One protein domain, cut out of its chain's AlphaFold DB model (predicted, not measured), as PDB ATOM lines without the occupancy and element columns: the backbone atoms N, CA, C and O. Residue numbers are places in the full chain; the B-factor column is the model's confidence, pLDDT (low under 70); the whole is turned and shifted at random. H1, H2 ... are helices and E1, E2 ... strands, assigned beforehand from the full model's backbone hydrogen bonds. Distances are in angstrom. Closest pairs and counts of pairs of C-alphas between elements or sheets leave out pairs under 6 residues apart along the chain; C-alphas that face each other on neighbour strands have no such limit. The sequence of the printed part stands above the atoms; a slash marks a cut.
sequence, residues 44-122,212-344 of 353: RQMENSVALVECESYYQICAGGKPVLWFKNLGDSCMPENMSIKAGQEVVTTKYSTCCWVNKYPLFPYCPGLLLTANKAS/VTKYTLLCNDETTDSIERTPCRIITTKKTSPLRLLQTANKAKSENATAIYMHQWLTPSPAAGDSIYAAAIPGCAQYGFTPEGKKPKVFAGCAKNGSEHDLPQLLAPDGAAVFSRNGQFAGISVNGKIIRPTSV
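What this domain is: This is residues 44 to 122 and 212 to 344 of the 353 residues of an uncharacterized protein of Prevotella sp. CAG:1058 (UniProt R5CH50). Six strands, E1, E4, E5, E8, E7 and E6 round the ring, make a closed barrel, and a curled sheet of five strands packs on its E4 and E5. E1 runs on beyond the ring and, with E2 and E3, makes an arm away from that sheet; the short helix H1 packs on both barrel and sheet. The printed part has 212 residues with one named helix, then thirteen named strands; both sheets are antiparallel, the second in the order E10 E9 E11 E12 E13. The class is mostly strand, with 101 residues, under half, in named elements. The whole is compact, with a radius of gyration of the C-alphas of 17.9 A and spans of 54 by 43 by 33 A.

How they stand to each other: H1, residues 44 to 49, has every O i to N i+4 pair within hydrogen-bond range. E1, residues 50 to 63, E2, 66 to 74, and E3, 80 to 84, form a meander of two hairpins, each strand the antiparallel neighbour of the one before; within hydrogen-bond range are N 61 and O 69, 2.8 A, and N 81 and O 73, 2.9 A. E2 bends by 69 degrees at residue 71. With E4, residues 93 to 101, they make a Greek key, the first strand antiparallel to its neighbour the fourth: N 53 and O 97, 2.9 A. E4 and E5, residues 114 to 118, are a hairpin: N 116 and O 100, 2.8 A. E6, residues 212 to 221, E7, 226 to 234, and E8, 243 to 248, form another meander of two hairpins: N 219 and O 228, 2.9 A; N 247 and O 233, 2.8 A. The ring closes through E6 and E1, N 56 and O 214, 2.9 A, and E5 and E8, N 117 and O 244, 3.0 A. E9, residues 275 to 280, and E10, 297 to 305, are a hairpin: N 278 and O 299, 2.9 A. E11, residues 321 to 324, E12, 329 to 334, and E13, 337 to 339, form a third meander of two hairpins: N 322 and O 331, 2.8 A; N 334 and O 337, 2.8 A. E11 is also the neighbour of E9: N 277 and O 323, 2.8 A. This sheet is strongly twisted. H1 is on it at a height over the sheet of 8.0 A, over E9. The closest C-alphas of E5 and E12, those of Ala 118 and Val 334, are 6.0 A apart.

Where its parts are: H1 begins at C-alpha 44, (-29.906, 17.786, 51.920). E1 is 39.9 A long and ends at C-alpha 63, (-43.926, 14.258, 3.850); E6 is 28.5 A and E7 25.0 A. E13 ends at C-alpha 339, (-40.542, 2.494, 39.700).

The domain as a whole: The C-alphas of Gly 64 and Gly 273, the two farthest apart, are 55.3 A apart. Residues 123 to 211 are not printed, and C-alphas 122 and 212 are 12.2 A apart across the cut. The long links are E4 to E5, E8 to E9, E9 to E10 and E10 to E11. The mean pLDDT of the printed part is 91.3; residues 222 to 225 are under 70.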
ATOM      1  N   ARG A  44     -30.622  16.870  52.821       96.25
ATOM      2  CA  ARG A  44     -29.906  17.786  51.920       96.25
ATOM      3  C   ARG A  44     -29.400  17.091  50.654       96.25
ATOM      4  O   ARG A  44     -29.484  17.653  49.570       96.25
ATOM      5  N   GLN A  45     -28.882  15.866  50.763       96.44
ATOM      6  CA  GLN A  45     -28.462  15.089  49.590       96.44
ATOM      7  C   GLN A  45     -29.654  14.662  48.728       96.44
ATOM      8  O   GLN A  45     -29.532  14.636  47.506       96.44
ATOM      9  N   MET A  46     -30.801  14.350  49.342       97.69
ATOM     10  CA  MET A  46     -32.036  14.073  48.607       97.69
ATOM     11  C   MET A  46     -32.484  15.310  47.820       97.69
ATOM     12  O   MET A  46     -32.746  15.195  46.626       97.69
ATOM     13  N   GLU A  47     -32.497  16.497  48.431       96.88
ATOM     14  CA  GLU A  47     -32.826  17.763  47.753       96.88
ATOM     15  C   GLU A  47     -31.842  18.071  46.623       96.88
ATOM     16  O   GLU A  47     -32.255  18.302  45.489       96.88
ATOM     17  N   ASN A  48     -30.540  17.965  46.896       96.00
ATOM     18  CA  ASN A  48     -29.485  18.176  45.906       96.00
ATOM     19  C   ASN A  48     -29.509  17.138  44.774       96.00
ATOM     20  O   ASN A  48     -28.858  17.332  43.746       96.00
ATOM     21  N   SER A  49     -30.206  16.013  44.940       96.75
ATOM     22  CA  SER A  49     -30.362  15.037  43.863       96.75
ATOM     23  C   SER A  49     -31.376  15.453  42.811       96.75
ATOM     24  O   SER A  49     -31.324  14.946  41.692       96.75
ATOM     25  N   VAL A  50     -32.264  16.386  43.143       97.25
ATOM     26  CA  VAL A  50     -33.372  16.808  42.295       97.25
ATOM     27  C   VAL A  50     -32.944  17.937  41.365       97.25
ATOM     28  O   VAL A  50     -32.198  18.841  41.735       97.25
ATOM     29  N   ALA A  51     -33.473  17.907  40.150       96.25
ATOM     30  CA  ALA A  51     -33.369  18.974  39.172       96.25
ATOM     31  C   ALA A  51     -34.722  19.216  38.485       96.25
ATOM     32  O   ALA A  51     -35.630  18.374  38.517       96.25
ATOM     33  N   LEU A  52     -34.852  20.380  37.849       96.38
ATOM     34  CA  LEU A  52     -36.023  20.759  37.069       96.38
ATOM     35  C   LEU A  52     -35.703  20.698  35.583       96.38
ATOM     36  O   LEU A  52     -34.714  21.270  35.135       96.38
ATOM     37  N   VAL A  53     -36.572  20.062  34.806       96.12
ATOM     38  CA  VAL A  53     -36.500  20.130  33.347       96.12
ATOM     39  C   VAL A  53     -37.772  20.731  32.784       96.12
ATOM     40  O   VAL A  53     -38.887  20.341  33.136       96.12
ATOM     41  N   GLU A  54     -37.594  21.667  31.868       96.00
ATOM     42  CA  GLU A  54     -38.622  22.073  30.931       96.00
ATOM     43  C   GLU A  54     -38.686  21.058  29.788       96.00
ATOM     44  O   GLU A  54     -37.664  20.629  29.250       96.00
ATOM     45  N   CYS A  55     -39.900  20.664  29.430       94.81
ATOM     46  CA  CYS A  55     -40.211  19.799  28.310       94.81
ATOM     47  C   CYS A  55     -41.111  20.563  27.344       94.81
ATOM     48  O   CYS A  55     -42.304  20.746  27.602       94.81
ATOM     49  N   GLU A  56     -40.553  20.945  26.205       94.12
ATOM     50  CA  GLU A  56     -41.318  21.451  25.075       94.12
ATOM     51  C   GLU A  56     -41.693  20.285  24.167       94.12
ATOM     52  O   GLU A  56     -40.856  19.454  23.803       94.12
ATOM     53  N   SER A  57     -42.962  20.215  23.786       93.31
ATOM     54  CA  SER A  57     -43.459  19.165  22.908       93.31
ATOM     55  C   SER A  57     -44.436  19.706  21.882       93.31
ATOM     56  O   SER A  57     -45.249  20.578  22.179       93.31
ATOM     57  N   TYR A  58     -44.340  19.181  20.669       94.00
ATOM     58  CA  TYR A  58     -45.267  19.453  19.580       94.00
ATOM     59  C   TYR A  58     -45.255  18.275  18.616       94.00
ATOM     60  O   TYR A  58     -44.323  17.461  18.593       94.00
ATOM     61  N   TYR A  59     -46.282  18.195  17.789       94.19
ATOM     62  CA  TYR A  59     -46.362  17.187  16.753       94.19
ATOM     63  C   TYR A  59     -46.105  17.803  15.388       94.19
ATOM     64  O   TYR A  59     -46.350  18.986  15.151       94.19
ATOM     65  N   GLN A  60     -45.612  16.980  14.474       95.12
ATOM     66  CA  GLN A  60     -45.407  17.365  13.091       95.12
ATOM     67  C   GLN A  60     -45.837  16.245  12.150       95.12
ATOM     68  O   GLN A  60     -45.636  15.063  12.435       95.12
ATOM     69  N   ILE A  61     -46.402  16.627  11.011       94.94
ATOM     70  CA  ILE A  61     -46.600  15.736   9.871       94.94
ATOM     71  C   ILE A  61     -45.412  15.936   8.940       94.94
ATOM     72  O   ILE A  61     -45.072  17.064   8.570       94.94
ATOM     73  N   CYS A  62     -44.772  14.836   8.566       93.88
ATOM     74  CA  CYS A  62     -43.669  14.802   7.629       93.88
ATOM     75  C   CYS A  62     -44.117  14.168   6.312       93.88
ATOM     76  O   CYS A  62     -44.726  13.101   6.309       93.88
ATOM     77  N   ALA A  63     -43.762  14.801   5.194       92.88
ATOM     78  CA  ALA A  63     -43.926  14.258   3.850       92.88
ATOM     79  C   ALA A  63     -42.538  14.069   3.227       92.88
ATOM     80  O   ALA A  63     -41.732  15.000   3.192       92.88
ATOM     81  N   GLY A  64     -42.214  12.846   2.801       87.50
ATOM     82  CA  GLY A  64     -40.880  12.523   2.281       87.50
ATOM     83  C   GLY A  64     -39.751  12.777   3.292       87.50
ATOM     84  O   GLY A  64     -38.651  13.156   2.903       87.50
ATOM     85  N   GLY A  65     -40.033  12.628   4.591       86.81
ATOM     86  CA  GLY A  65     -39.075  12.853   5.681       86.81
ATOM     87  C   GLY A  65     -38.882  14.316   6.100       86.81
ATOM     88  O   GLY A  65     -38.196  14.564   7.092       86.81
ATOM     89  N   LYS A  66     -39.503  15.282   5.409       91.06
ATOM     90  CA  LYS A  66     -39.442  16.711   5.757       91.06
ATOM     91  C   LYS A  66     -40.709  17.145   6.501       91.06
ATOM     92  O   LYS A  66     -41.797  16.770   6.063       91.06
ATOM     93  N   PRO A  67     -40.612  17.917   7.600       93.12
ATOM     94  CA  PRO A  67     -41.784  18.453   8.288       93.12
ATOM     95  C   PRO A  67     -42.504  19.479   7.404       93.12
ATOM     96  O   PRO A  67     -41.866  20.329   6.784       93.12
ATOM     97  N   VAL A  68     -43.830  19.370   7.322       93.19
ATOM     98  CA  VAL A  68     -44.672  20.187   6.427       93.19
ATOM     99  C   VAL A  68     -45.884  20.814   7.116       93.19
ATOM    100  O   VAL A  68     -46.441  21.768   6.574       93.19
ATOM    101  N   LEU A  69     -46.293  20.278   8.267       93.81
ATOM    102  CA  LEU A  69     -47.367  20.779   9.128       93.81
ATOM    103  C   LEU A  69     -46.997  20.498  10.584       93.81
ATOM    104  O   LEU A  69     -46.390  19.464  10.871       93.81
ATOM    105  N   TRP A  70     -47.418  21.377  11.484       95.38
ATOM    106  CA  TRP A  70     -47.231  21.251  12.928       95.38
ATOM    107  C   TRP A  70     -48.570  21.351  13.638       95.38
ATOM    108  O   TRP A  70     -49.487  21.982  13.122       95.38
ATOM    109  N   PHE A  71     -48.701  20.722  14.799       93.88
ATOM    110  CA  PHE A  71     -49.936  20.780  15.571       93.88
ATOM    111  C   PHE A  71     -49.694  20.488  17.050       93.88
ATOM    112  O   PHE A  71     -48.696  19.859  17.420       93.88
ATOM    113  N   LYS A  72     -50.606  20.974  17.895       91.12
ATOM    114  CA  LYS A  72     -50.421  20.976  19.349       91.12
ATOM    115  C   LYS A  72     -50.795  19.653  19.997       91.12
ATOM    116  O   LYS A  72     -50.031  19.136  20.807       91.12
ATOM    117  N   ASN A  73     -51.959  19.116  19.636       88.44
ATOM    118  CA  ASN A  73     -52.567  17.966  20.298       88.44
ATOM    119  C   ASN A  73     -53.105  16.954  19.290       88.44
ATOM    120  O   ASN A  73     -53.449  17.290  18.158       88.44
ATOM    121  N   LEU A  74     -53.202  15.710  19.745       88.12
ATOM    122  CA  LEU A  74     -53.869  14.640  19.027       88.12
ATOM    123  C   LEU A  74     -55.169  14.317  19.768       88.12
ATOM    124  O   LEU A  74     -55.107  13.965  20.946       88.12
ATOM    125  N   GLY A  75     -56.312  14.457  19.098       83.56
ATOM    126  CA  GLY A  75     -57.615  14.111  19.671       83.56
ATOM    127  C   GLY A  75     -57.820  12.596  19.791       83.56
ATOM    128  O   GLY A  75     -57.037  11.806  19.256       83.56
ATOM    129  N   ASP A  76     -58.915  12.179  20.433       76.69
ATOM    130  CA  ASP A  76     -59.224  10.765  20.726       76.69
ATOM    131  C   ASP A  76     -59.282   9.874  19.472       76.69
ATOM    132  O   ASP A  76     -58.907   8.702  19.495       76.69
ATOM    133  N   SER A  77     -59.681  10.444  18.334       80.38
ATOM    134  CA  SER A  77     -59.730   9.773  17.027       80.38
ATOM    135  C   SER A  77     -58.389   9.765  16.279       80.38
ATOM    136  O   SER A  77     -58.352   9.457  15.083       80.38
ATOM    137  N   CYS A  78     -57.297  10.117  16.965       82.31
ATOM    138  CA  CYS A  78     -55.972  10.376  16.402       82.31
ATOM    139  C   CYS A  78     -55.939  11.533  15.385       82.31
ATOM    140  O   CYS A  78     -55.029  11.612  14.556       82.31
ATOM    141  N   MET A  79     -56.928  12.429  15.419       86.19
ATOM    142  CA  MET A  79     -56.974  13.585  14.526       86.19
ATOM    143  C   MET A  79     -56.092  14.729  15.051       86.19
ATOM    144  O   MET A  79     -56.131  15.019  16.248       86.19
ATOM    145  N   PRO A  80     -55.312  15.398  14.182       88.44
ATOM    146  CA  PRO A  80     -54.554  16.588  14.556       88.44
ATOM    147  C   PRO A  80     -55.465  17.756  14.946       88.44
ATOM    148  O   PRO A  80     -56.413  18.081  14.228       88.44
ATOM    149  N   GLU A  81     -55.128  18.434  16.039       88.06
ATOM    150  CA  GLU A  81     -55.829  19.623  16.528       88.06
ATOM    151  C   GLU A  81     -54.880  20.817  16.649       88.06
ATOM    152  O   GLU A  81     -53.703  20.660  16.993       88.06
ATOM    153  N   ASN A  82     -55.406  22.022  16.402       87.19
ATOM    154  CA  ASN A  82     -54.641  23.275  16.386       87.19
ATOM    155  C   ASN A  82     -53.443  23.191  15.425       87.19
ATOM    156  O   ASN A  82     -52.286  23.320  15.825       87.19
ATOM    157  N   MET A  83     -53.732  22.873  14.159       90.31
ATOM    158  CA  MET A  83     -52.717  22.768  13.113       90.31
ATOM    159  C   MET A  83     -52.224  24.145  12.675       90.31
ATOM    160  O   MET A  83     -53.002  25.083  12.543       90.31
ATOM    161  N   SER A  84     -50.940  24.221  12.345       90.38
ATOM    162  CA  SER A  84     -50.316  25.381  11.727       90.38
ATOM    163  C   SER A  84     -49.357  24.962  10.616       90.38
ATOM    164  O   SER A  84     -48.707  23.912  10.662       90.38
ATOM    165  N   ILE A  85     -49.262  25.815   9.595       88.88
ATOM    166  CA  ILE A  85     -48.309  25.683   8.482       88.88
ATOM    167  C   ILE A  85     -46.928  26.217   8.889       88.88
ATOM    168  O   ILE A  85     -45.945  25.973   8.197       88.88
ATOM    169  N   LYS A  86     -46.825  26.935  10.012       87.44
ATOM    170  CA  LYS A  86     -45.562  27.450  10.540       87.44
ATOM    171  C   LYS A  86     -45.284  26.825  11.902       87.44
ATOM    172  O   LYS A  86     -46.184  26.673  12.723       87.44
ATOM    173  N   ALA A  87     -44.022  26.494  12.154       80.88
ATOM    174  CA  ALA A  87     -43.575  26.172  13.500       80.88
ATOM    175  C   ALA A  87     -43.567  27.473  14.320       80.88
ATOM    176  O   ALA A  87     -42.719  28.334  14.101       80.88
ATOM    177  N   GLY A  88     -44.541  27.632  15.211       83.19
ATOM    178  CA  GLY A  88     -44.674  28.789  16.097       83.19
ATOM    179  C   GLY A  88     -44.974  28.361  17.530       83.19
ATOM    180  O   GLY A  88     -45.184  27.179  17.798       83.19
ATOM    181  N   GLN A  89     -45.021  29.314  18.460       81.19
ATOM    182  CA  GLN A  89     -45.316  29.014  19.868       81.19
ATOM    183  C   GLN A  89     -46.732  28.452  20.078       81.19
ATOM    184  O   GLN A  89     -46.952  27.673  20.998       81.19
ATOM    185  N   GLU A  90     -47.672  28.759  19.184       84.69
ATOM    186  CA  GLU A  90     -49.068  28.300  19.247       84.69
ATOM    187  C   GLU A  90     -49.213  26.768  19.246       84.69
ATOM    188  O   GLU A  90     -50.127  26.225  19.869       84.69
ATOM    189  N   VAL A  91     -48.292  26.062  18.577       88.50
ATOM    190  CA  VAL A  91     -48.296  24.593  18.477       88.50
ATOM    191  C   VAL A  91     -47.445  23.917  19.551       88.50
ATOM    192  O   VAL A  91     -47.483  22.694  19.680       88.50
ATOM    193  N   VAL A  92     -46.674  24.687  20.320       91.06
ATOM    194  CA  VAL A  92     -45.783  24.154  21.351       91.06
ATOM    195  C   VAL A  92     -46.532  24.048  22.672       91.06
ATOM    196  O   VAL A  92     -47.236  24.954  23.114       91.06
ATOM    197  N   THR A  93     -46.380  22.898  23.316       90.75
ATOM    198  CA  THR A  93     -46.814  22.673  24.689       90.75
ATOM    199  C   THR A  93     -45.592  22.591  25.583       90.75
ATOM    200  O   THR A  93     -44.796  21.656  25.455       90.75
ATOM    201  N   THR A  94     -45.484  23.539  26.508       92.00
ATOM    202  CA  THR A  94     -44.431  23.585  27.525       92.00
ATOM    203  C   THR A  94     -44.957  23.015  28.835       92.00
ATOM    204  O   THR A  94     -46.027  23.395  29.311       92.00
ATOM    205  N   LYS A  95     -44.224  22.062  29.408       93.44
ATOM    206  CA  LYS A  95     -44.508  21.472  30.720       93.44
ATOM    207  C   LYS A  95     -43.218  21.340  31.502       93.44
ATOM    208  O   LYS A  95     -42.182  21.048  30.916       93.44
ATOM    209  N   TYR A  96     -43.298  21.437  32.822       95.00
ATOM    210  CA  TYR A  96     -42.156  21.155  33.679       95.00
ATOM    211  C   TYR A  96     -42.258  19.757  34.282       95.00
ATOM    212  O   TYR A  96     -43.339  19.192  34.507       95.00
ATOM    213  N   SER A  97     -41.099  19.154  34.506       94.12
ATOM    214  CA  SER A  97     -40.989  17.857  35.150       94.12
ATOM    215  C   SER A  97     -39.832  17.873  36.122       94.12
ATOM    216  O   SER A  97     -38.762  18.407  35.833       94.12
ATOM    217  N   THR A  98     -40.043  17.247  37.271       95.62
ATOM    218  CA  THR A  98     -38.946  16.967  38.182       95.62
ATOM    219  C   THR A  98     -38.128  15.797  37.633       95.62
ATOM    220  O   THR A  98     -38.626  14.934  36.895       95.62
ATOM    221  N   CYS A  99     -36.842  15.796  37.934       96.12
ATOM    222  CA  CYS A  99     -35.912  14.745  37.564       96.12
ATOM    223  C   CYS A  99     -34.841  14.622  38.643       96.12
ATOM    224  O   CYS A  99     -34.746  15.476  39.523       96.12
ATOM    225  N   CYS A 100     -34.034  13.569  38.578       96.94
ATOM    226  CA  CYS A 100     -32.916  13.391  39.492       96.94
ATOM    227  C   CYS A 100     -31.616  13.091  38.753       96.94
ATOM    228  O   CYS A 100     -31.614  12.458  37.695       96.94
ATOM    229  N   TRP A 101     -30.502  13.539  39.321       97.44
ATOM    230  CA  TRP A 101     -29.173  13.201  38.835       97.44
ATOM    231  C   TRP A 101     -28.873  11.735  39.114       97.44
ATOM    232  O   TRP A 101     -29.085  11.258  40.227       97.44
ATOM    233  N   VAL A 102     -28.333  11.020  38.128       95.94
ATOM    234  CA  VAL A 102     -28.019   9.591  38.272       95.94
ATOM    235  C   VAL A 102     -26.595   9.275  37.843       95.94
ATOM    236  O   VAL A 102     -26.092   9.782  36.840       95.94
ATOM    237  N   ASN A 103     -25.933   8.400  38.595       94.81
ATOM    238  CA  ASN A 103     -24.632   7.878  38.204       94.81
ATOM    239  C   ASN A 103     -24.786   6.917  37.022       94.81
ATOM    240  O   ASN A 103     -25.680   6.069  36.996       94.81
ATOM    241  N   LYS A 104     -23.881   7.023  36.044       91.19
ATOM    242  CA  LYS A 104     -23.835   6.109  34.895       91.19
ATOM    243  C   LYS A 104     -23.505   4.688  35.344       91.19
ATOM    244  O   LYS A 104     -24.091   3.722  34.857       91.19
ATOM    245  N   TYR A 105     -22.537   4.571  36.249       87.62
ATOM    246  CA  TYR A 105     -22.039   3.299  36.746       87.62
ATOM    247  C   TYR A 105     -22.524   3.058  38.180       87.62
ATOM    248  O   TYR A 105     -22.530   3.985  38.985       87.62
ATOM    249  N   PRO A 106     -22.897   1.817  38.528       82.81
ATOM    250  CA  PRO A 106     -23.386   1.492  39.867       82.81
ATOM    251  C   PRO A 106     -22.267   1.443  40.917       82.81
ATOM    252  O   PRO A 106     -22.549   1.512  42.102       82.81
ATOM    253  N   LEU A 107     -21.007   1.328  40.487       80.81
ATOM    254  CA  LEU A 107     -19.840   1.146  41.359       80.81
ATOM    255  C   LEU A 107     -18.985   2.411  41.510       80.81
ATOM    256  O   LEU A 107     -18.073   2.428  42.328       80.81
ATOM    257  N   PHE A 108     -19.223   3.443  40.694       79.75
ATOM    258  CA  PHE A 108     -18.340   4.604  40.613       79.75
ATOM    259  C   PHE A 108     -19.147   5.910  40.517       79.75
ATOM    260  O   PHE A 108     -20.064   5.973  39.687       79.75
ATOM    261  N   PRO A 109     -18.821   6.946  41.321       84.75
ATOM    262  CA  PRO A 109     -19.503   8.243  41.330       84.75
ATOM    263  C   PRO A 109     -19.193   9.036  40.056       84.75
ATOM    264  O   PRO A 109     -18.403   9.977  40.055       84.75
ATOM    265  N   TYR A 110     -19.801   8.648  38.940       90.81
ATOM    266  CA  TYR A 110     -19.652   9.350  37.674       90.81
ATOM    267  C   TYR A 110     -21.004   9.668  37.057       90.81
ATOM    268  O   TYR A 110     -21.706   8.790  36.546       90.81
ATOM    269  N   CYS A 111     -21.324  10.959  37.060       93.12
ATOM    270  CA  CYS A 111     -22.504  11.531  36.435       93.12
ATOM    271  C   CYS A 111     -22.065  12.489  35.314       93.12
ATOM    272  O   CYS A 111     -21.746  13.645  35.595       93.12
ATOM    273  N   PRO A 112     -22.047  12.045  34.041       93.88
ATOM    274  CA  PRO A 112     -21.727  12.899  32.898       93.88
ATOM    275  C   PRO A 112     -22.941  13.749  32.500       93.88
ATOM    276  O   PRO A 112     -23.385  13.716  31.350       93.88
ATOM    277  N   GLY A 113     -23.534  14.428  33.481       95.50
ATOM    278  CA  GLY A 113     -24.742  15.219  33.313       95.50
ATOM    279  C   GLY A 113     -25.999  14.390  33.026       95.50
ATOM    280  O   GLY A 113     -26.811  14.791  32.196       95.50
ATOM    281  N   LEU A 114     -26.138  13.209  33.639       96.88
ATOM    282  CA  LEU A 114     -27.283  12.318  33.425       96.88
ATOM    283  C   LEU A 114     -28.438  12.638  34.371       96.88
ATOM    284  O   LEU A 114     -28.261  12.677  35.588       96.88
ATOM    285  N   LEU A 115     -29.628  12.772  33.795       97.25
ATOM    286  CA  LEU A 115     -30.869  13.076  34.497       97.25
ATOM    287  C   LEU A 115     -31.910  12.000  34.203       97.25
ATOM    288  O   LEU A 115     -32.116  11.625  33.048       97.25
ATOM    289  N   LEU A 116     -32.597  11.519  35.231       96.56
ATOM    290  CA  LEU A 116     -33.670  10.542  35.114       96.56
ATOM    291  C   LEU A 116     -35.008  11.195  35.461       96.56
ATOM    292  O   LEU A 116     -35.154  11.804  36.517       96.56
ATOM    293  N   THR A 117     -35.990  11.065  34.572       95.75
ATOM    294  CA  THR A 117     -37.342  11.609  34.757       95.75
ATOM    295  C   THR A 117     -38.409  10.615  34.301       95.75
ATOM    296  O   THR A 117     -38.108   9.615  33.643       95.75
ATOM    297  N   ALA A 118     -39.668  10.884  34.633       94.56
ATOM    298  CA  ALA A 118     -40.800  10.119  34.133       94.56
ATOM    299  C   ALA A 118     -41.034  10.380  32.638       94.56
ATOM    300  O   ALA A 118     -40.976  11.511  32.150       94.56
ATOM    301  N   ASN A 119     -41.358   9.330  31.890       92.31
ATOM    302  CA  ASN A 119     -41.678   9.440  30.475       92.31
ATOM    303  C   ASN A 119     -43.160   9.785  30.256       92.31
ATOM    304  O   ASN A 119     -43.970   8.938  29.872       92.31
ATOM    305  N   LYS A 120     -43.500  11.064  30.427       85.81
ATOM    306  CA  LYS A 120     -44.851  11.582  30.142       85.81
ATOM    307  C   LYS A 120     -45.233  11.488  28.657       85.81
ATOM    308  O   LYS A 120     -46.412  11.461  28.322       85.81
ATOM    309  N   ALA A 121     -44.248  11.395  27.762       84.75
ATOM    310  CA  ALA A 121     -44.468  11.288  26.322       84.75
ATOM    311  C   ALA A 121     -44.866   9.872  25.865       84.75
ATOM    312  O   ALA A 121     -45.280   9.708  24.722       84.75
ATOM    313  N   SER A 122     -44.795   8.847  26.727       82.31
ATOM    314  CA  SER A 122     -45.027   7.458  26.304       82.31
ATOM    315  C   SER A 122     -46.425   7.221  25.716       82.31
ATOM    316  O   SER A 122     -46.558   6.489  24.735       82.31
ATOM    317  N   VAL A 212     -42.215  15.521  18.486       92.31
ATOM    318  CA  VAL A 212     -40.931  16.143  18.810       92.31
ATOM    319  C   VAL A 212     -40.979  16.589  20.263       92.31
ATOM    320  O   VAL A 212     -41.894  17.299  20.668       92.31
ATOM    321  N   THR A 213     -39.986  16.168  21.044       93.06
ATOM    322  CA  THR A 213     -39.810  16.580  22.441       93.06
ATOM    323  C   THR A 213     -38.414  17.144  22.630       93.06
ATOM    324  O   THR A 213     -37.437  16.470  22.290       93.06
ATOM    325  N   LYS A 214     -38.318  18.342  23.196       94.50
ATOM    326  CA  LYS A 214     -37.064  18.988  23.584       94.50
ATOM    327  C   LYS A 214     -37.050  19.150  25.096       94.50
ATOM    328  O   LYS A 214     -38.073  19.487  25.685       94.50
ATOM    329  N   TYR A 215     -35.899  18.887  25.702       96.62
ATOM    330  CA  TYR A 215     -35.710  19.035  27.137       96.62
ATOM    331  C   TYR A 215     -34.649  20.089  27.409       96.62
ATOM    332  O   TYR A 215     -33.607  20.092  26.752       96.62
ATOM    333  N   THR A 216     -34.895  20.921  28.411       97.12
ATOM    334  CA  THR A 216     -33.970  21.953  28.874       97.12
ATOM    335  C   THR A 216     -33.890  21.870  30.390       97.12
ATOM    336  O   THR A 216     -34.908  21.952  31.071       97.12
ATOM    337  N   LEU A 217     -32.691  21.659  30.924       96.50
ATOM    338  CA  LEU A 217     -32.418  21.745  32.354       96.50
ATOM    339  C   LEU A 217     -32.512  23.208  32.777       96.50
ATOM    340  O   LEU A 217     -31.935  24.070  32.117       96.50
ATOM    341  N   LEU A 218     -33.230  23.452  33.869       94.69
ATOM    342  CA  LEU A 218     -33.336  24.755  34.504       94.69
ATOM    343  C   LEU A 218     -32.549  24.721  35.813       94.69
ATOM    344  O   LEU A 218     -32.851  23.921  36.704       94.69
ATOM    345  N   CYS A 219     -31.542  25.578  35.915       88.50
ATOM    346  CA  CYS A 219     -30.754  25.773  37.122       88.50
ATOM    347  C   CYS A 219     -30.935  27.211  37.595       88.50
ATOM    348  O   CYS A 219     -30.674  28.143  36.844       88.50
ATOM    349  N   ASN A 220     -31.389  27.388  38.834       81.62
ATOM    350  CA  ASN A 220     -31.433  28.714  39.439       81.62
ATOM    351  C   ASN A 220     -30.003  29.126  39.784       81.62
ATOM    352  O   ASN A 220     -29.320  28.409  40.518       81.62
ATOM    353  N   ASP A 221     -29.575  30.261  39.255       72.62
ATOM    354  CA  ASP A 221     -28.331  30.899  39.641       72.62
ATOM    355  C   ASP A 221     -28.583  31.723  40.908       72.62
ATOM    356  O   ASP A 221     -29.293  32.729  40.893       72.62
ATOM    357  N   GLU A 222     -28.004  31.276  42.023       67.50
ATOM    358  CA  GLU A 222     -28.154  31.943  43.320       67.50
ATOM    359  C   GLU A 222     -27.469  33.319  43.363       67.50
ATOM    360  O   GLU A 222     -27.763  34.106  44.258       67.50
ATOM    361  N   THR A 223     -26.580  33.627  42.409       67.00
ATOM    362  CA  THR A 223     -25.856  34.906  42.361       67.00
ATOM    363  C   THR A 223     -26.565  35.978  41.541       67.00
ATOM    364  O   THR A 223     -26.493  37.154  41.893       67.00
ATOM    365  N   THR A 224     -27.262  35.592  40.471       64.62
ATOM    366  CA  THR A 224     -27.905  36.533  39.536       64.62
ATOM    367  C   THR A 224     -29.432  36.530  39.611       64.62
ATOM    368  O   THR A 224     -30.066  37.284  38.875       64.62
ATOM    369  N   ASP A 225     -30.020  35.685  40.468       69.19
ATOM    370  CA  ASP A 225     -31.469  35.417  40.548       69.19
ATOM    371  C   ASP A 225     -32.089  35.086  39.174       69.19
ATOM    372  O   ASP A 225     -33.266  35.318  38.902       69.19
ATOM    373  N   SER A 226     -31.263  34.545  38.272       80.62
ATOM    374  CA  SER A 226     -31.637  34.181  36.911       80.62
ATOM    375  C   SER A 226     -31.675  32.663  36.743       80.62
ATOM    376  O   SER A 226     -31.127  31.907  37.545       80.62
ATOM    377  N   ILE A 227     -32.363  32.190  35.702       87.44
ATOM    378  CA  ILE A 227     -32.433  30.761  35.388       87.44
ATOM    379  C   ILE A 227     -31.468  30.459  34.248       87.44
ATOM    380  O   ILE A 227     -31.719  30.818  33.095       87.44
ATOM    381  N   GLU A 228     -30.405  29.719  34.553       90.56
ATOM    382  CA  GLU A 228     -29.552  29.114  33.541       90.56
ATOM    383  C   GLU A 228     -30.304  27.967  32.854       90.56
ATOM    384  O   GLU A 228     -30.918  27.102  33.493       90.56
ATOM    385  N   ARG A 229     -30.254  27.954  31.519       93.81
ATOM    386  CA  ARG A 229     -30.955  26.981  30.678       93.81
ATOM    387  C   ARG A 229     -29.947  26.137  29.913       93.81
ATOM    388  O   ARG A 229     -29.316  26.616  28.974       93.81
ATOM    389  N   THR A 230     -29.832  24.858  30.261       95.94
ATOM    390  CA  THR A 230     -28.935  23.923  29.565       95.94
ATOM    391  C   THR A 230     -29.738  22.920  28.729       95.94
ATOM    392  O   THR A 230     -30.462  22.093  29.290       95.94
ATOM    393  N   PRO A 231     -29.606  22.907  27.390       97.31
ATOM    394  CA  PRO A 231     -30.276  21.917  26.553       97.31
ATOM    395  C   PRO A 231     -29.913  20.482  26.949       97.31
ATOM    396  O   PRO A 231     -28.774  20.186  27.315       97.31
ATOM    397  N   CYS A 232     -30.875  19.572  26.840       97.38
ATOM    398  CA  CYS A 232     -30.718  18.162  27.166       97.38
ATOM    399  C   CYS A 232     -31.058  17.271  25.967       97.38
ATOM    400  O   CYS A 232     -32.071  17.451  25.289       97.38
ATOM    401  N   ARG A 233     -30.231  16.248  25.738       95.81
ATOM    402  CA  ARG A 233     -30.479  15.189  24.755       95.81
ATOM    403  C   ARG A 233     -31.150  13.987  25.409       95.81
ATOM    404  O   ARG A 233     -30.791  13.595  26.515       95.81
ATOM    405  N   ILE A 234     -32.089  13.367  24.704       94.75
ATOM    406  CA  ILE A 234     -32.713  12.116  25.141       94.75
ATOM    407  C   ILE A 234     -31.757  10.968  24.815       94.75
ATOM    408  O   ILE A 234     -31.354  10.809  23.664       94.75
ATOM    409  N   ILE A 235     -31.396  10.176  25.823       94.25
ATOM    410  CA  ILE A 235     -30.557   8.979  25.664       94.25
ATOM    411  C   ILE A 235     -31.418   7.724  25.526       94.25
ATOM    412  O   ILE A 235     -31.012   6.766  24.873       94.25
ATOM    413  N   THR A 236     -32.611   7.724  26.129       91.38
ATOM    414  CA  THR A 236     -33.488   6.553  26.109       91.38
ATOM    415  C   THR A 236     -33.905   6.149  24.704       91.38
ATOM    416  O   THR A 236     -34.573   6.907  24.008       91.38
ATOM    417  N   THR A 237     -33.574   4.915  24.325       82.12
ATOM    418  CA  THR A 237     -33.954   4.321  23.036       82.12
ATOM    419  C   THR A 237     -35.401   3.833  23.037       82.12
ATOM    420  O   THR A 237     -36.161   4.067  22.094       82.12
ATOM    421  N   LYS A 238     -35.824   3.176  24.125       83.75
ATOM    422  CA  LYS A 238     -37.168   2.608  24.254       83.75
ATOM    423  C   LYS A 238     -38.203   3.678  24.610       83.75
ATOM    424  O   LYS A 238     -38.446   3.966  25.781       83.75
ATOM    425  N   LYS A 239     -38.900   4.172  23.586       78.62
ATOM    426  CA  LYS A 239     -40.039   5.111  23.680       78.62
ATOM    427  C   LYS A 239     -41.115   4.699  24.699       78.62
ATOM    428  O   LYS A 239     -41.653   5.516  25.433       78.62
ATOM    429  N   THR A 240     -41.390   3.404  24.850       76.69
ATOM    430  CA  THR A 240     -42.427   2.925  25.784       76.69
ATOM    431  C   THR A 240     -41.961   2.750  27.234       76.69
ATOM    432  O   THR A 240     -42.720   2.229  28.048       76.69
ATOM    433  N   SER A 241     -40.709   3.083  27.560       85.12
ATOM    434  CA  SER A 241     -40.208   3.009  28.938       85.12
ATOM    435  C   SER A 241     -40.964   4.004  29.830       85.12
ATOM    436  O   SER A 241     -41.169   5.129  29.383       85.12
ATOM    437  N   PRO A 242     -41.342   3.658  31.078       90.31
ATOM    438  CA  PRO A 242     -41.950   4.611  32.013       90.31
ATOM    439  C   PRO A 242     -40.971   5.701  32.470       90.31
ATOM    440  O   PRO A 242     -41.393   6.732  32.984       90.31
ATOM    441  N   LEU A 243     -39.669   5.484  32.268       93.56
ATOM    442  CA  LEU A 243     -38.598   6.411  32.611       93.56
ATOM    443  C   LEU A 243     -37.851   6.863  31.361       93.56
ATOM    444  O   LEU A 243     -37.696   6.100  30.403       93.56
ATOM    445  N   ARG A 244     -37.353   8.095  31.405       93.75
ATOM    446  CA  ARG A 244     -36.566   8.722  30.352       93.75
ATOM    447  C   ARG A 244     -35.261   9.243  30.942       93.75
ATOM    448  O   ARG A 244     -35.259   9.985  31.919       93.75
ATOM    449  N   LEU A 245     -34.162   8.819  30.337       95.94
ATOM    450  CA  LEU A 245     -32.809   9.260  30.629       95.94
ATOM    451  C   LEU A 245     -32.462  10.406  29.680       95.94
ATOM    452  O   LEU A 245     -32.542  10.264  28.454       95.94
ATOM    453  N   LEU A 246     -32.071  11.525  30.264       96.75
ATOM    454  CA  LEU A 246     -31.616  12.723  29.587       96.75
ATOM    455  C   LEU A 246     -30.133  12.931  29.889       96.75
ATOM    456  O   LEU A 246     -29.619  12.463  30.906       96.75
ATOM    457  N   GLN A 247     -29.448  13.646  29.008       97.06
ATOM    458  CA  GLN A 247     -28.091  14.105  29.247       97.06
ATOM    459  C   GLN A 247     -27.960  15.577  28.885       97.06
ATOM    460  O   GLN A 247     -28.379  15.975  27.799       97.06
ATOM    461  N   THR A 248     -27.349  16.368  29.759       97.31
ATOM    462  CA  THR A 248     -27.045  17.774  29.479       97.31
ATOM    463  C   THR A 248     -26.094  17.912  28.287       97.31
ATOM    464  O   THR A 248     -25.233  17.059  28.044       97.31
ATOM    465  N   ALA A 249     -26.240  18.988  27.512       95.69
ATOM    466  CA  ALA A 249     -25.408  19.250  26.338       95.69
ATOM    467  C   ALA A 249     -23.921  19.402  26.699       95.69
ATOM    468  O   ALA A 249     -23.058  18.886  25.987       95.69
ATOM    469  N   ASN A 250     -23.633  20.033  27.840       93.88
ATOM    470  CA  ASN A 250     -22.285  20.190  28.390       93.88
ATOM    471  C   ASN A 250     -21.750  18.922  29.089       93.88
ATOM    472  O   ASN A 250     -20.589  18.895  29.484       93.88
ATOM    473  N   LYS A 251     -22.566  17.864  29.231       94.75
ATOM    474  CA  LYS A 251     -22.233  16.613  29.940       94.75
ATOM    475  C   LYS A 251     -21.764  16.830  31.385       94.75
ATOM    476  O   LYS A 251     -21.032  15.999  31.925       94.75
ATOM    477  N   ALA A 252     -22.197  17.922  32.009       92.75
ATOM    478  CA  ALA A 252     -21.872  18.266  33.383       92.75
ATOM    479  C   ALA A 252     -23.108  18.160  34.286       92.75
ATOM    480  O   ALA A 252     -24.242  18.393  33.859       92.75
ATOM    481  N   LYS A 253     -22.856  17.776  35.538       92.38
ATOM    482  CA  LYS A 253     -23.783  17.877  36.671       92.38
ATOM    483  C   LYS A 253     -23.650  19.283  37.268       92.38
ATOM    484  O   LYS A 253     -22.535  19.799  37.290       92.38
ATOM    485  N   SER A 254     -24.723  19.866  37.804       87.25
ATOM    486  CA  SER A 254     -24.602  21.118  38.568       87.25
ATOM    487  C   SER A 254     -23.670  20.951  39.779       87.25
ATOM    488  O   SER A 254     -23.549  19.857  40.344       87.25
ATOM    489  N   GLU A 255     -22.985  22.023  40.175       84.69
ATOM    490  CA  GLU A 255     -21.886  21.990  41.152       84.69
ATOM    491  C   GLU A 255     -22.277  21.259  42.450       84.69
ATOM    492  O   GLU A 255     -21.685  20.234  42.800       84.69
ATOM    493  N   ASN A 256     -23.393  21.664  43.056       87.12
ATOM    494  CA  ASN A 256     -23.871  21.139  44.340       87.12
ATOM    495  C   ASN A 256     -24.777  19.900  44.247       87.12
ATOM    496  O   ASN A 256     -25.242  19.394  45.271       87.12
ATOM    497  N   ALA A 257     -25.044  19.382  43.045       92.38
ATOM    498  CA  ALA A 257     -25.967  18.262  42.901       92.38
ATOM    499  C   ALA A 257     -25.406  16.933  43.431       92.38
ATOM    500  O   ALA A 257     -24.207  16.664  43.356       92.38
ATOM    501  N   THR A 258     -26.280  16.050  43.904       95.06
ATOM    502  CA  THR A 258     -25.905  14.698  44.348       95.06
ATOM    503  C   THR A 258     -26.462  13.661  43.381       95.06
ATOM    504  O   THR A 258     -27.664  13.583  43.176       95.06
ATOM    505  N   ALA A 259     -25.603  12.845  42.774       95.69
ATOM    506  CA  ALA A 259     -26.060  11.808  41.853       95.69
ATOM    507  C   ALA A 259     -26.458  10.527  42.599       95.69
ATOM    508  O   ALA A 259     -25.714  10.025  43.444       95.69
ATOM    509  N   ILE A 260     -27.619   9.980  42.249       95.12
ATOM    510  CA  ILE A 260     -28.171   8.752  42.817       95.12
ATOM    511  C   ILE A 260     -27.530   7.535  42.148       95.12
ATOM    512  O   ILE A 260     -27.388   7.467  40.922       95.12
ATOM    513  N   TYR A 261     -27.171   6.539  42.955       92.00
ATOM    514  CA  TYR A 261     -26.775   5.227  42.458       92.00
ATOM    515  C   TYR A 261     -28.002   4.363  42.168       92.00
ATOM    516  O   TYR A 261     -28.827   4.101  43.041       92.00
ATOM    517  N   MET A 262     -28.098   3.870  40.935       89.75
ATOM    518  CA  MET A 262     -29.185   2.988  40.502       89.75
ATOM    519  C   MET A 262     -28.832   1.521  40.785       89.75
ATOM    520  O   MET A 262     -28.601   0.731  39.864       89.75
ATOM    521  N   HIS A 263     -28.746   1.168  42.068       86.94
ATOM    522  CA  HIS A 263     -28.417  -0.190  42.517       86.94
ATOM    523  C   HIS A 263     -29.486  -1.201  42.129       86.94
ATOM    524  O   HIS A 263     -30.666  -0.898  42.182       86.94
ATOM    525  N   GLN A 264     -29.093  -2.417  41.750       82.69
ATOM    526  CA  GLN A 264     -30.053  -3.483  41.415       82.69
ATOM    527  C   GLN A 264     -30.331  -4.443  42.566       82.69
ATOM    528  O   GLN A 264     -31.360  -5.115  42.580       82.69
ATOM    529  N   TRP A 265     -29.385  -4.532  43.490       80.12
ATOM    530  CA  TRP A 265     -29.419  -5.438  44.624       80.12
ATOM    531  C   TRP A 265     -29.592  -4.618  45.891       80.12
ATOM    532  O   TRP A 265     -29.193  -3.456  45.921       80.12
ATOM    533  N   LEU A 266     -30.202  -5.219  46.914       79.88
ATOM    534  CA  LEU A 266     -30.411  -4.585  48.221       79.88
ATOM    535  C   LEU A 266     -31.185  -3.254  48.152       79.88
ATOM    536  O   LEU A 266     -31.095  -2.431  49.057       79.88
ATOM    537  N   THR A 267     -31.961  -3.032  47.086       82.31
ATOM    538  CA  THR A 267     -32.851  -1.873  47.004       82.31
ATOM    539  C   THR A 267     -34.003  -2.059  47.982       82.31
ATOM    540  O   THR A 267     -34.663  -3.105  47.915       82.31
ATOM    541  N   PRO A 268     -34.295  -1.072  48.842       85.25
ATOM    542  CA  PRO A 268     -35.422  -1.157  49.752       85.25
ATOM    543  C   PRO A 268     -36.723  -1.335  48.964       85.25
ATOM    544  O   PRO A 268     -36.935  -0.730  47.911       85.25
ATOM    545  N   SER A 269     -37.603  -2.170  49.501       86.75
ATOM    546  CA  SER A 269     -38.962  -2.376  49.009       86.75
ATOM    547  C   SER A 269     -39.916  -2.023  50.149       86.75
ATOM    548  O   SER A 269     -40.292  -2.938  50.881       86.75
ATOM    549  N   PRO A 270     -40.267  -0.733  50.323       88.12
ATOM    550  CA  PRO A 270     -41.141  -0.293  51.409       88.12
ATOM    551  C   PRO A 270     -42.451  -1.089  51.422       88.12
ATOM    552  O   PRO A 270     -43.120  -1.186  50.394       88.12
ATOM    553  N   ALA A 271     -42.787  -1.699  52.552       90.38
ATOM    554  CA  ALA A 271     -44.039  -2.413  52.757       90.38
ATOM    555  C   ALA A 271     -45.198  -1.437  53.012       90.38
ATOM    556  O   ALA A 271     -45.003  -0.236  53.188       90.38
ATOM    557  N   ALA A 272     -46.429  -1.950  53.022       93.06
ATOM    558  CA  ALA A 272     -47.590  -1.136  53.366       93.06
ATOM    559  C   ALA A 272     -47.429  -0.531  54.775       93.06
ATOM    560  O   ALA A 272     -47.181  -1.258  55.732       93.06
ATOM    561  N   GLY A 273     -47.575   0.790  54.888       91.75
ATOM    562  CA  GLY A 273     -47.404   1.542  56.133       91.75
ATOM    563  C   GLY A 273     -45.978   2.030  56.407       91.75
ATOM    564  O   GLY A 273     -45.796   2.860  57.297       91.75
ATOM    565  N   ASP A 274     -44.973   1.591  55.641       95.06
ATOM    566  CA  ASP A 274     -43.600   2.062  55.823       95.06
ATOM    567  C   ASP A 274     -43.473   3.540  55.452       95.06
ATOM    568  O   ASP A 274     -43.932   3.977  54.393       95.06
ATOM    569  N   SER A 275     -42.778   4.309  56.295       96.19
ATOM    570  CA  SER A 275     -42.478   5.708  55.995       96.19
ATOM    571  C   SER A 275     -41.513   5.821  54.815       96.19
ATOM    572  O   SER A 275     -40.489   5.133  54.741       96.19
ATOM    573  N   ILE A 276     -41.818   6.750  53.921       97.00
ATOM    574  CA  ILE A 276     -41.002   7.090  52.761       97.00
ATOM    575  C   ILE A 276     -40.801   8.601  52.678       97.00
ATOM    576  O   ILE A 276     -41.565   9.388  53.240       97.00
ATOM    577  N   TYR A 277     -39.797   8.997  51.909       97.81
ATOM    578  CA  TYR A 277     -39.500  10.384  51.596       97.81
ATOM    579  C   TYR A 277     -39.449  10.571  50.082       97.81
ATOM    580  O   TYR A 277     -38.735   9.841  49.402       97.81
ATOM    581  N   ALA A 278     -40.181  11.542  49.542       97.75
ATOM    582  CA  ALA A 278     -40.066  11.934  48.141       97.75
ATOM    583  C   ALA A 278     -39.360  13.284  48.031       97.75
ATOM    584  O   ALA A 278     -39.806  14.266  48.622       97.75
ATOM    585  N   ALA A 279     -38.281  13.333  47.256       98.12
ATOM    586  CA  ALA A 279     -37.596  14.562  46.899       98.12
ATOM    587  C   ALA A 279     -38.054  15.019  45.513       98.12
ATOM    588  O   ALA A 279     -37.951  14.275  44.530       98.12
ATOM    589  N   ALA A 280     -38.575  16.241  45.441       97.31
ATOM    590  CA  ALA A 280     -39.099  16.819  44.212       97.31
ATOM    591  C   ALA A 280     -39.138  18.347  44.278       97.31
ATOM    592  O   ALA A 280     -38.958  18.955  45.333       97.31
ATOM    593  N   ILE A 281     -39.447  18.970  43.143       96.12
ATOM    594  CA  ILE A 281     -39.884  20.366  43.113       96.12
ATOM    595  C   ILE A 281     -41.416  20.370  43.172       96.12
ATOM    596  O   ILE A 281     -42.059  19.913  42.219       96.12
ATOM    597  N   PRO A 282     -42.019  20.838  44.279       93.69
ATOM    598  CA  PRO A 282     -43.458  20.743  44.475       93.69
ATOM    599  C   PRO A 282     -44.210  21.576  43.440       93.69
ATOM    600  O   PRO A 282     -43.805  22.683  43.088       93.69
ATOM    601  N   GLY A 283     -45.326  21.038  42.958       93.06
ATOM    602  CA  GLY A 283     -46.199  21.725  42.010       93.06
ATOM    603  C   GLY A 283     -45.623  21.930  40.611       93.06
ATOM    604  O   GLY A 283     -46.306  22.534  39.794       93.06
ATOM    605  N   CYS A 284     -44.447  21.384  40.276       93.00
ATOM    606  CA  CYS A 284     -43.847  21.574  38.948       93.00
ATOM    607  C   CYS A 284     -44.732  21.066  37.795       93.00
ATOM    608  O   CYS A 284     -44.607  21.507  36.661       93.00
ATOM    609  N   ALA A 285     -45.635  20.123  38.069       90.25
ATOM    610  CA  ALA A 285     -46.567  19.589  37.081       90.25
ATOM    611  C   ALA A 285     -47.897  20.367  36.992       90.25
ATOM    612  O   ALA A 285     -48.734  20.012  36.162       90.25
ATOM    613  N   GLN A 286     -48.113  21.379  37.840       91.56
ATOM    614  CA  GLN A 286     -49.357  22.147  37.891       91.56
ATOM    615  C   GLN A 286     -49.404  23.236  36.817       91.56
ATOM    616  O   GLN A 286     -48.380  23.758  36.372       91.56
ATOM    617  N   TYR A 287     -50.623  23.590  36.412       87.62
ATOM    618  CA  TYR A 287     -50.851  24.722  35.522       87.62
ATOM    619  C   TYR A 287     -50.411  26.032  36.192       87.62
ATOM    620  O   TYR A 287     -50.652  26.232  37.380       87.62
ATOM    621  N   GLY A 288     -49.761  26.916  35.431       88.06
ATOM    622  CA  GLY A 288     -49.270  28.201  35.941       88.06
ATOM    623  C   GLY A 288     -48.017  28.116  36.821       88.06
ATOM    624  O   GLY A 288     -47.682  29.093  37.483       88.06
ATOM    625  N   PHE A 289     -47.319  26.976  36.853       91.81
ATOM    626  CA  PHE A 289     -46.055  26.859  37.581       91.81
ATOM    627  C   PHE A 289     -44.983  27.803  37.015       91.81
ATOM    628  O   PHE A 289     -44.674  27.757  35.822       91.81
ATOM    629  N   THR A 290     -44.382  28.602  37.899       90.75
ATOM    630  CA  THR A 290     -43.235  29.470  37.617       90.75
ATOM    631  C   THR A 290     -41.961  28.862  38.216       90.75
ATOM    632  O   THR A 290     -41.956  28.542  39.410       90.75
ATOM    633  N   PRO A 291     -40.905  28.615  37.417       90.00
ATOM    634  CA  PRO A 291     -39.678  27.973  37.895       90.00
ATOM    635  C   PRO A 291     -38.804  28.869  38.792       90.00
ATOM    636  O   PRO A 291     -38.011  28.344  39.577       90.00
ATOM    637  N   GLU A 292     -38.965  30.189  38.722       87.69
ATOM    638  CA  GLU A 292     -38.136  31.176  39.421       87.69
ATOM    639  C   GLU A 292     -38.204  30.994  40.946       87.69
ATOM    640  O   GLU A 292     -39.277  30.840  41.543       87.69
ATOM    641  N   GLY A 293     -37.034  30.954  41.590       84.12
ATOM    642  CA  GLY A 293     -36.897  30.798  43.043       84.12
ATOM    643  C   GLY A 293     -37.365  29.448  43.608       84.12
ATOM    644  O   GLY A 293     -37.315  29.234  44.823       84.12
ATOM    645  N   LYS A 294     -37.823  28.503  42.774       90.00
ATOM    646  CA  LYS A 294     -38.293  27.194  43.247       90.00
ATOM    647  C   LYS A 294     -37.116  26.297  43.597       90.00
ATOM    648  O   LYS A 294     -36.250  26.034  42.768       90.00
ATOM    649  N   LYS A 295     -37.116  25.782  44.827       91.12
ATOM    650  CA  LYS A 295     -36.097  24.851  45.320       91.12
ATOM    651  C   LYS A 295     -36.689  23.452  45.526       91.12
ATOM    652  O   LYS A 295     -37.880  23.344  45.848       91.12
ATOM    653  N   PRO A 296     -35.889  22.388  45.347       94.88
ATOM    654  CA  PRO A 296     -36.281  21.050  45.759       94.88
ATOM    655  C   PRO A 296     -36.644  20.996  47.241       94.88
ATOM    656  O   PRO A 296     -36.076  21.728  48.049       94.88
ATOM    657  N   LYS A 297     -37.582  20.118  47.586       96.81
ATOM    658  CA  LYS A 297     -37.966  19.813  48.966       96.81
ATOM    659  C   LYS A 297     -38.199  18.318  49.128       96.81
ATOM    660  O   LYS A 297     -38.512  17.623  48.158       96.81
ATOM    661  N   VAL A 298     -38.080  17.850  50.365       98.06
ATOM    662  CA  VAL A 298     -38.420  16.478  50.757       98.06
ATOM    663  C   VAL A 298     -39.768  16.448  51.463       98.06
ATOM    664  O   VAL A 298     -40.019  17.224  52.383       98.06
ATOM    665  N   PHE A 299     -40.624  15.518  51.053       97.69
ATOM    666  CA  PHE A 299     -41.944  15.297  51.631       97.69
ATOM    667  C   PHE A 299     -42.033  13.895  52.217       97.69
ATOM    668  O   PHE A 299     -41.658  12.922  51.564       97.69
ATOM    669  N   ALA A 300     -42.530  13.796  53.448       97.19
ATOM    670  CA  ALA A 300     -42.770  12.525  54.115       97.19
ATOM    671  C   ALA A 300     -44.154  11.981  53.751       97.19
ATOM    672  O   ALA A 300     -45.125  12.736  53.706       97.19
ATOM    673  N   GLY A 301     -44.237  10.676  53.530       96.25
ATOM    674  CA  GLY A 301     -45.492   9.952  53.351       96.25
ATOM    675  C   GLY A 301     -45.317   8.482  53.700       96.25
ATOM    676  O   GLY A 301     -44.313   8.096  54.306       96.25
ATOM    677  N   CYS A 302     -46.268   7.660  53.279       96.81
ATOM    678  CA  CYS A 302     -46.258   6.225  53.512       96.81
ATOM    679  C   CYS A 302     -46.363   5.445  52.199       96.81
ATOM    680  O   CYS A 302     -47.048   5.824  51.241       96.81
ATOM    681  N   ALA A 303     -45.689   4.301  52.159       95.38
ATOM    682  CA  ALA A 303     -45.930   3.309  51.130       95.38
ATOM    683  C   ALA A 303     -47.308   2.668  51.358       95.38
ATOM    684  O   ALA A 303     -47.635   2.217  52.454       95.38
ATOM    685  N   LYS A 304     -48.137   2.620  50.313       92.81
ATOM    686  CA  LYS A 304     -49.431   1.916  50.344       92.81
ATOM    687  C   LYS A 304     -49.242   0.409  50.227       92.81
ATOM    688  O   LYS A 304     -50.013  -0.369  50.774       92.81
ATOM    689  N   ASN A 305     -48.224   0.011  49.476       86.88
ATOM    690  CA  ASN A 305     -47.789  -1.360  49.253       86.88
ATOM    691  C   ASN A 305     -46.342  -1.332  48.728       86.88
ATOM    692  O   ASN A 305     -45.755  -0.263  48.579       86.88
ATOM    693  N   GLY A 306     -45.799  -2.495  48.353       79.25
ATOM    694  CA  GLY A 306     -44.447  -2.641  47.792       79.25
ATOM    695  C   GLY A 306     -44.116  -1.797  46.550       79.25
ATOM    696  O   GLY A 306     -42.969  -1.808  46.096       79.25
ATOM    697  N   SER A 307     -45.091  -1.121  45.943       88.19
ATOM    698  CA  SER A 307     -44.957  -0.449  44.650       88.19
ATOM    699  C   SER A 307     -45.658   0.903  44.544       88.19
ATOM    700  O   SER A 307     -45.570   1.522  43.490       88.19
ATOM    701  N   GLU A 308     -46.335   1.379  45.586       94.75
ATOM    702  CA  GLU A 308     -47.176   2.582  45.547       94.75
ATOM    703  C   GLU A 308     -47.015   3.407  46.817       94.75
ATOM    704  O   GLU A 308     -46.714   2.871  47.883       94.75
ATOM    705  N   HIS A 309     -47.275   4.706  46.710       95.94
ATOM    706  CA  HIS A 309     -47.249   5.630  47.839       95.94
ATOM    707  C   HIS A 309     -48.526   6.465  47.956       95.94
ATOM    708  O   HIS A 309     -49.336   6.554  47.030       95.94
ATOM    709  N   ASP A 310     -48.715   7.085  49.116       96.50
ATOM    710  CA  ASP A 310     -49.849   7.964  49.408       96.50
ATOM    711  C   ASP A 310     -49.612   9.444  49.081       96.50
ATOM    712  O   ASP A 310     -50.576  10.206  49.016       96.50
ATOM    713  N   LEU A 311     -48.364   9.838  48.806       96.25
ATOM    714  CA  LEU A 311     -48.041  11.228  48.491       96.25
ATOM    715  C   LEU A 311     -48.801  11.721  47.248       96.25
ATOM    716  O   LEU A 311     -48.747  11.070  46.197       96.25
ATOM    717  N   PRO A 312     -49.465  12.890  47.326       95.94
ATOM    718  CA  PRO A 312     -50.165  13.467  46.190       95.94
ATOM    719  C   PRO A 312     -49.176  13.942  45.120       95.94
ATOM    720  O   PRO A 312     -48.056  14.357  45.422       95.94
ATOM    721  N   GLN A 313     -49.631  13.988  43.865       93.62
ATOM    722  CA  GLN A 313     -48.848  14.459  42.708       93.62
ATOM    723  C   GLN A 313     -48.317  15.896  42.859       93.62
ATOM    724  O   GLN A 313     -47.357  16.274  42.196       93.62
ATOM    725  N   LEU A 314     -48.911  16.705  43.743       95.31
ATOM    726  CA  LEU A 314     -48.386  18.029  44.081       95.31
ATOM    727  C   LEU A 314     -47.022  17.950  44.789       95.31
ATOM    728  O   LEU A 314     -46.161  18.788  44.532       95.31
ATOM    729  N   LEU A 315     -46.837  16.962  45.667       95.88
ATOM    730  CA  LEU A 315     -45.647  16.795  46.509       95.88
ATOM    731  C   LEU A 315     -44.659  15.784  45.916       95.88
ATOM    732  O   LEU A 315     -43.452  15.989  45.979       95.88
ATOM    733  N   ALA A 316     -45.173  14.720  45.297       95.75
ATOM    734  CA  ALA A 316     -44.392  13.697  44.607       95.75
ATOM    735  C   ALA A 316     -44.810  13.599  43.128       95.75
ATOM    736  O   ALA A 316     -45.371  12.575  42.719       95.75
ATOM    737  N   PRO A 317     -44.580  14.658  42.322       95.88
ATOM    738  CA  PRO A 317     -44.889  14.628  40.902       95.88
ATOM    739  C   PRO A 317     -44.087  13.543  40.183       95.88
ATOM    740  O   PRO A 317     -42.993  13.160  40.600       95.88
ATOM    741  N   ASP A 318     -44.609  13.097  39.048       95.62
ATOM    742  CA  ASP A 318     -43.917  12.197  38.130       95.62
ATOM    743  C   ASP A 318     -42.456  12.614  37.867       95.62
ATOM    744  O   ASP A 318     -42.181  13.697  37.339       95.62
ATOM    745  N   GLY A 319     -41.527  11.716  38.205       95.62
ATOM    746  CA  GLY A 319     -40.079  11.916  38.154       95.62
ATOM    747  C   GLY A 319     -39.421  12.114  39.524       95.62
ATOM    748  O   GLY A 319     -38.192  12.142  39.581       95.62
ATOM    749  N   ALA A 320     -40.201  12.247  40.605       97.38
ATOM    750  CA  ALA A 320     -39.681  12.456  41.957       97.38
ATOM    751  C   ALA A 320     -38.853  11.259  42.438       97.38
ATOM    752  O   ALA A 320     -39.235  10.104  42.224       97.38
ATOM    753  N   ALA A 321     -37.744  11.529  43.125       97.50
ATOM    754  CA  ALA A 321     -36.920  10.491  43.732       97.50
ATOM    755  C   ALA A 321     -37.533  10.060  45.069       97.50
ATOM    756  O   ALA A 321     -37.797  10.897  45.926       97.50
ATOM    757  N   VAL A 322     -37.762   8.760  45.244       97.06
ATOM    758  CA  VAL A 322     -38.369   8.180  46.446       97.06
ATOM    759  C   VAL A 322     -37.311   7.417  47.234       97.06
ATOM    760  O   VAL A 322     -36.584   6.585  46.688       97.06
ATOM    761  N   PHE A 323     -37.262   7.675  48.534       96.56
ATOM    762  CA  PHE A 323     -36.345   7.092  49.500       96.56
ATOM    763  C   PHE A 323     -37.139   6.406  50.616       96.56
ATOM    764  O   PHE A 323     -38.253   6.804  50.951       96.56
ATOM    765  N   SER A 324     -36.564   5.362  51.201       94.81
ATOM    766  CA  SER A 324     -37.069   4.757  52.438       94.81
ATOM    767  C   SER A 324     -36.868   5.691  53.636       94.81
ATOM    768  O   SER A 324     -36.078   6.636  53.565       94.81
ATOM    769  N   ARG A 325     -37.498   5.371  54.773       93.56
ATOM    770  CA  ARG A 325     -37.274   6.045  56.064       93.56
ATOM    771  C   ARG A 325     -35.795   6.210  56.431       93.56
ATOM    772  O   ARG A 325     -35.415   7.204  57.037       93.56
ATOM    773  N   ASN A 326     -34.962   5.246  56.049       92.06
ATOM    774  CA  ASN A 326     -33.536   5.253  56.362       92.06
ATOM    775  C   ASN A 326     -32.705   6.021  55.329       92.06
ATOM    776  O   ASN A 326     -31.491   5.945  55.380       92.06
ATOM    777  N   GLY A 327     -33.312   6.703  54.355       93.50
ATOM    778  CA  GLY A 327     -32.599   7.463  53.326       93.50
ATOM    779  C   GLY A 327     -32.013   6.623  52.188       93.50
ATOM    780  O   GLY A 327     -31.281   7.138  51.348       93.50
ATOM    781  N   GLN A 328     -32.336   5.331  52.111       93.88
ATOM    782  CA  GLN A 328     -31.952   4.499  50.967       93.88
ATOM    783  C   GLN A 328     -32.897   4.746  49.790       93.88
ATOM    784  O   GLN A 328     -34.115   4.750  49.973       93.88
ATOM    785  N   PHE A 329     -32.351   4.899  48.586       94.88
ATOM    786  CA  PHE A 329     -33.135   5.122  47.373       94.88
ATOM    787  C   PHE A 329     -34.003   3.903  47.018       94.88
ATOM    788  O   PHE A 329     -33.489   2.804  46.817       94.88
ATOM    789  N   ALA A 330     -35.316   4.105  46.921       94.38
ATOM    790  CA  ALA A 330     -36.303   3.065  46.631       94.38
ATOM    791  C   ALA A 330     -36.752   3.062  45.160       94.38
ATOM    792  O   ALA A 330     -37.063   2.005  44.603       94.38
ATOM    793  N   GLY A 331     -36.772   4.223  44.501       95.06
ATOM    794  CA  GLY A 331     -37.149   4.324  43.093       95.06
ATOM    795  C   GLY A 331     -37.621   5.712  42.678       95.06
ATOM    796  O   GLY A 331     -37.404   6.695  43.377       95.06
ATOM    797  N   ILE A 332     -38.275   5.781  41.521       96.31
ATOM    798  CA  ILE A 332     -38.824   7.021  40.955       96.31
ATOM    799  C   ILE A 332     -40.351   6.965  40.964       96.31
ATOM    800  O   ILE A 332     -40.921   5.979  40.501       96.31
ATOM    801  N   SER A 333     -41.007   8.022  41.440       96.38
ATOM    802  CA  SER A 333     -42.464   8.168  41.356       96.38
ATOM    803  C   SER A 333     -42.907   8.337  39.901       96.38
ATOM    804  O   SER A 333     -42.438   9.235  39.198       96.38
ATOM    805  N   VAL A 334     -43.814   7.476  39.440       95.31
ATOM    806  CA  VAL A 334     -44.513   7.592  38.153       95.31
ATOM    807  C   VAL A 334     -45.965   7.172  38.357       95.31
ATOM    808  O   VAL A 334     -46.239   6.012  38.660       95.31
ATOM    809  N   ASN A 335     -46.909   8.094  38.179       92.94
ATOM    810  CA  ASN A 335     -48.340   7.899  38.422       92.94
ATOM    811  C   ASN A 335     -48.644   7.320  39.820       92.94
ATOM    812  O   ASN A 335     -49.461   6.411  39.953       92.94
ATOM    813  N   GLY A 336     -47.948   7.803  40.859       93.38
ATOM    814  CA  GLY A 336     -48.094   7.319  42.243       93.38
ATOM    815  C   GLY A 336     -47.457   5.950  42.525       93.38
ATOM    816  O   GLY A 336     -47.563   5.437  43.641       93.38
ATOM    817  N   LYS A 337     -46.793   5.353  41.525       95.25
ATOM    818  CA  LYS A 337     -46.055   4.091  41.645       95.25
ATOM    819  C   LYS A 337     -44.564   4.344  41.798       95.25
ATOM    820  O   LYS A 337     -43.998   5.195  41.120       95.25
ATOM    821  N   ILE A 338     -43.911   3.540  42.626       95.56
ATOM    822  CA  ILE A 338     -42.465   3.542  42.839       95.56
ATOM    823  C   ILE A 338     -41.823   2.623  41.795       95.56
ATOM    824  O   ILE A 338     -41.795   1.396  41.930       95.56
ATOM    825  N   ILE A 339     -41.287   3.216  40.729       94.50
ATOM    826  CA  ILE A 339     -40.542   2.494  39.700       94.50
ATOM    827  C   ILE A 339     -39.141   2.183  40.222       94.50
ATOM    828  O   ILE A 339     -38.290   3.066  40.356       94.50
ATOM    829  N   ARG A 340     -38.900   0.902  40.505       92.38
ATOM    830  CA  ARG A 340     -37.651   0.428  41.109       92.38
ATOM    831  C   ARG A 340     -36.454   0.527  40.157       92.38
ATOM    832  O   ARG A 340     -36.618   0.337  38.945       92.38
ATOM    833  N   PRO A 341     -35.226   0.677  40.681       89.50
ATOM    834  CA  PRO A 341     -34.000   0.684  39.874       89.50
ATOM    835  C   PRO A 341     -33.764  -0.594  39.045       89.50
ATOM    836  O   PRO A 341     -33.124  -0.574  37.995       89.50
ATOM    837  N   THR A 342     -34.320  -1.736  39.450       87.56
ATOM    838  CA  THR A 342     -34.235  -2.990  38.677       87.56
ATOM    839  C   THR A 342     -34.858  -2.872  37.276       87.56
ATOM    840  O   THR A 342     -34.449  -3.568  36.332       87.56
ATOM    841  N   SER A 343     -35.801  -1.939  37.097       86.75
ATOM    842  CA  SER A 343     -36.422  -1.629  35.806       86.75
ATOM    843  C   SER A 343     -35.461  -0.978  34.804       86.75
ATOM    844  O   SER A 343     -35.642  -1.175  33.604       86.75
ATOM    845  N   VAL A 344     -34.408  -0.285  35.264       86.25
ATOM    846  CA  VAL A 344     -33.460   0.442  34.394       86.25
ATOM    847  C   VAL A 344     -32.225  -0.374  33.993       86.25
ATOM    848  O   VAL A 344     -31.507   0.001  33.067       86.25
TER     849      VAL A 344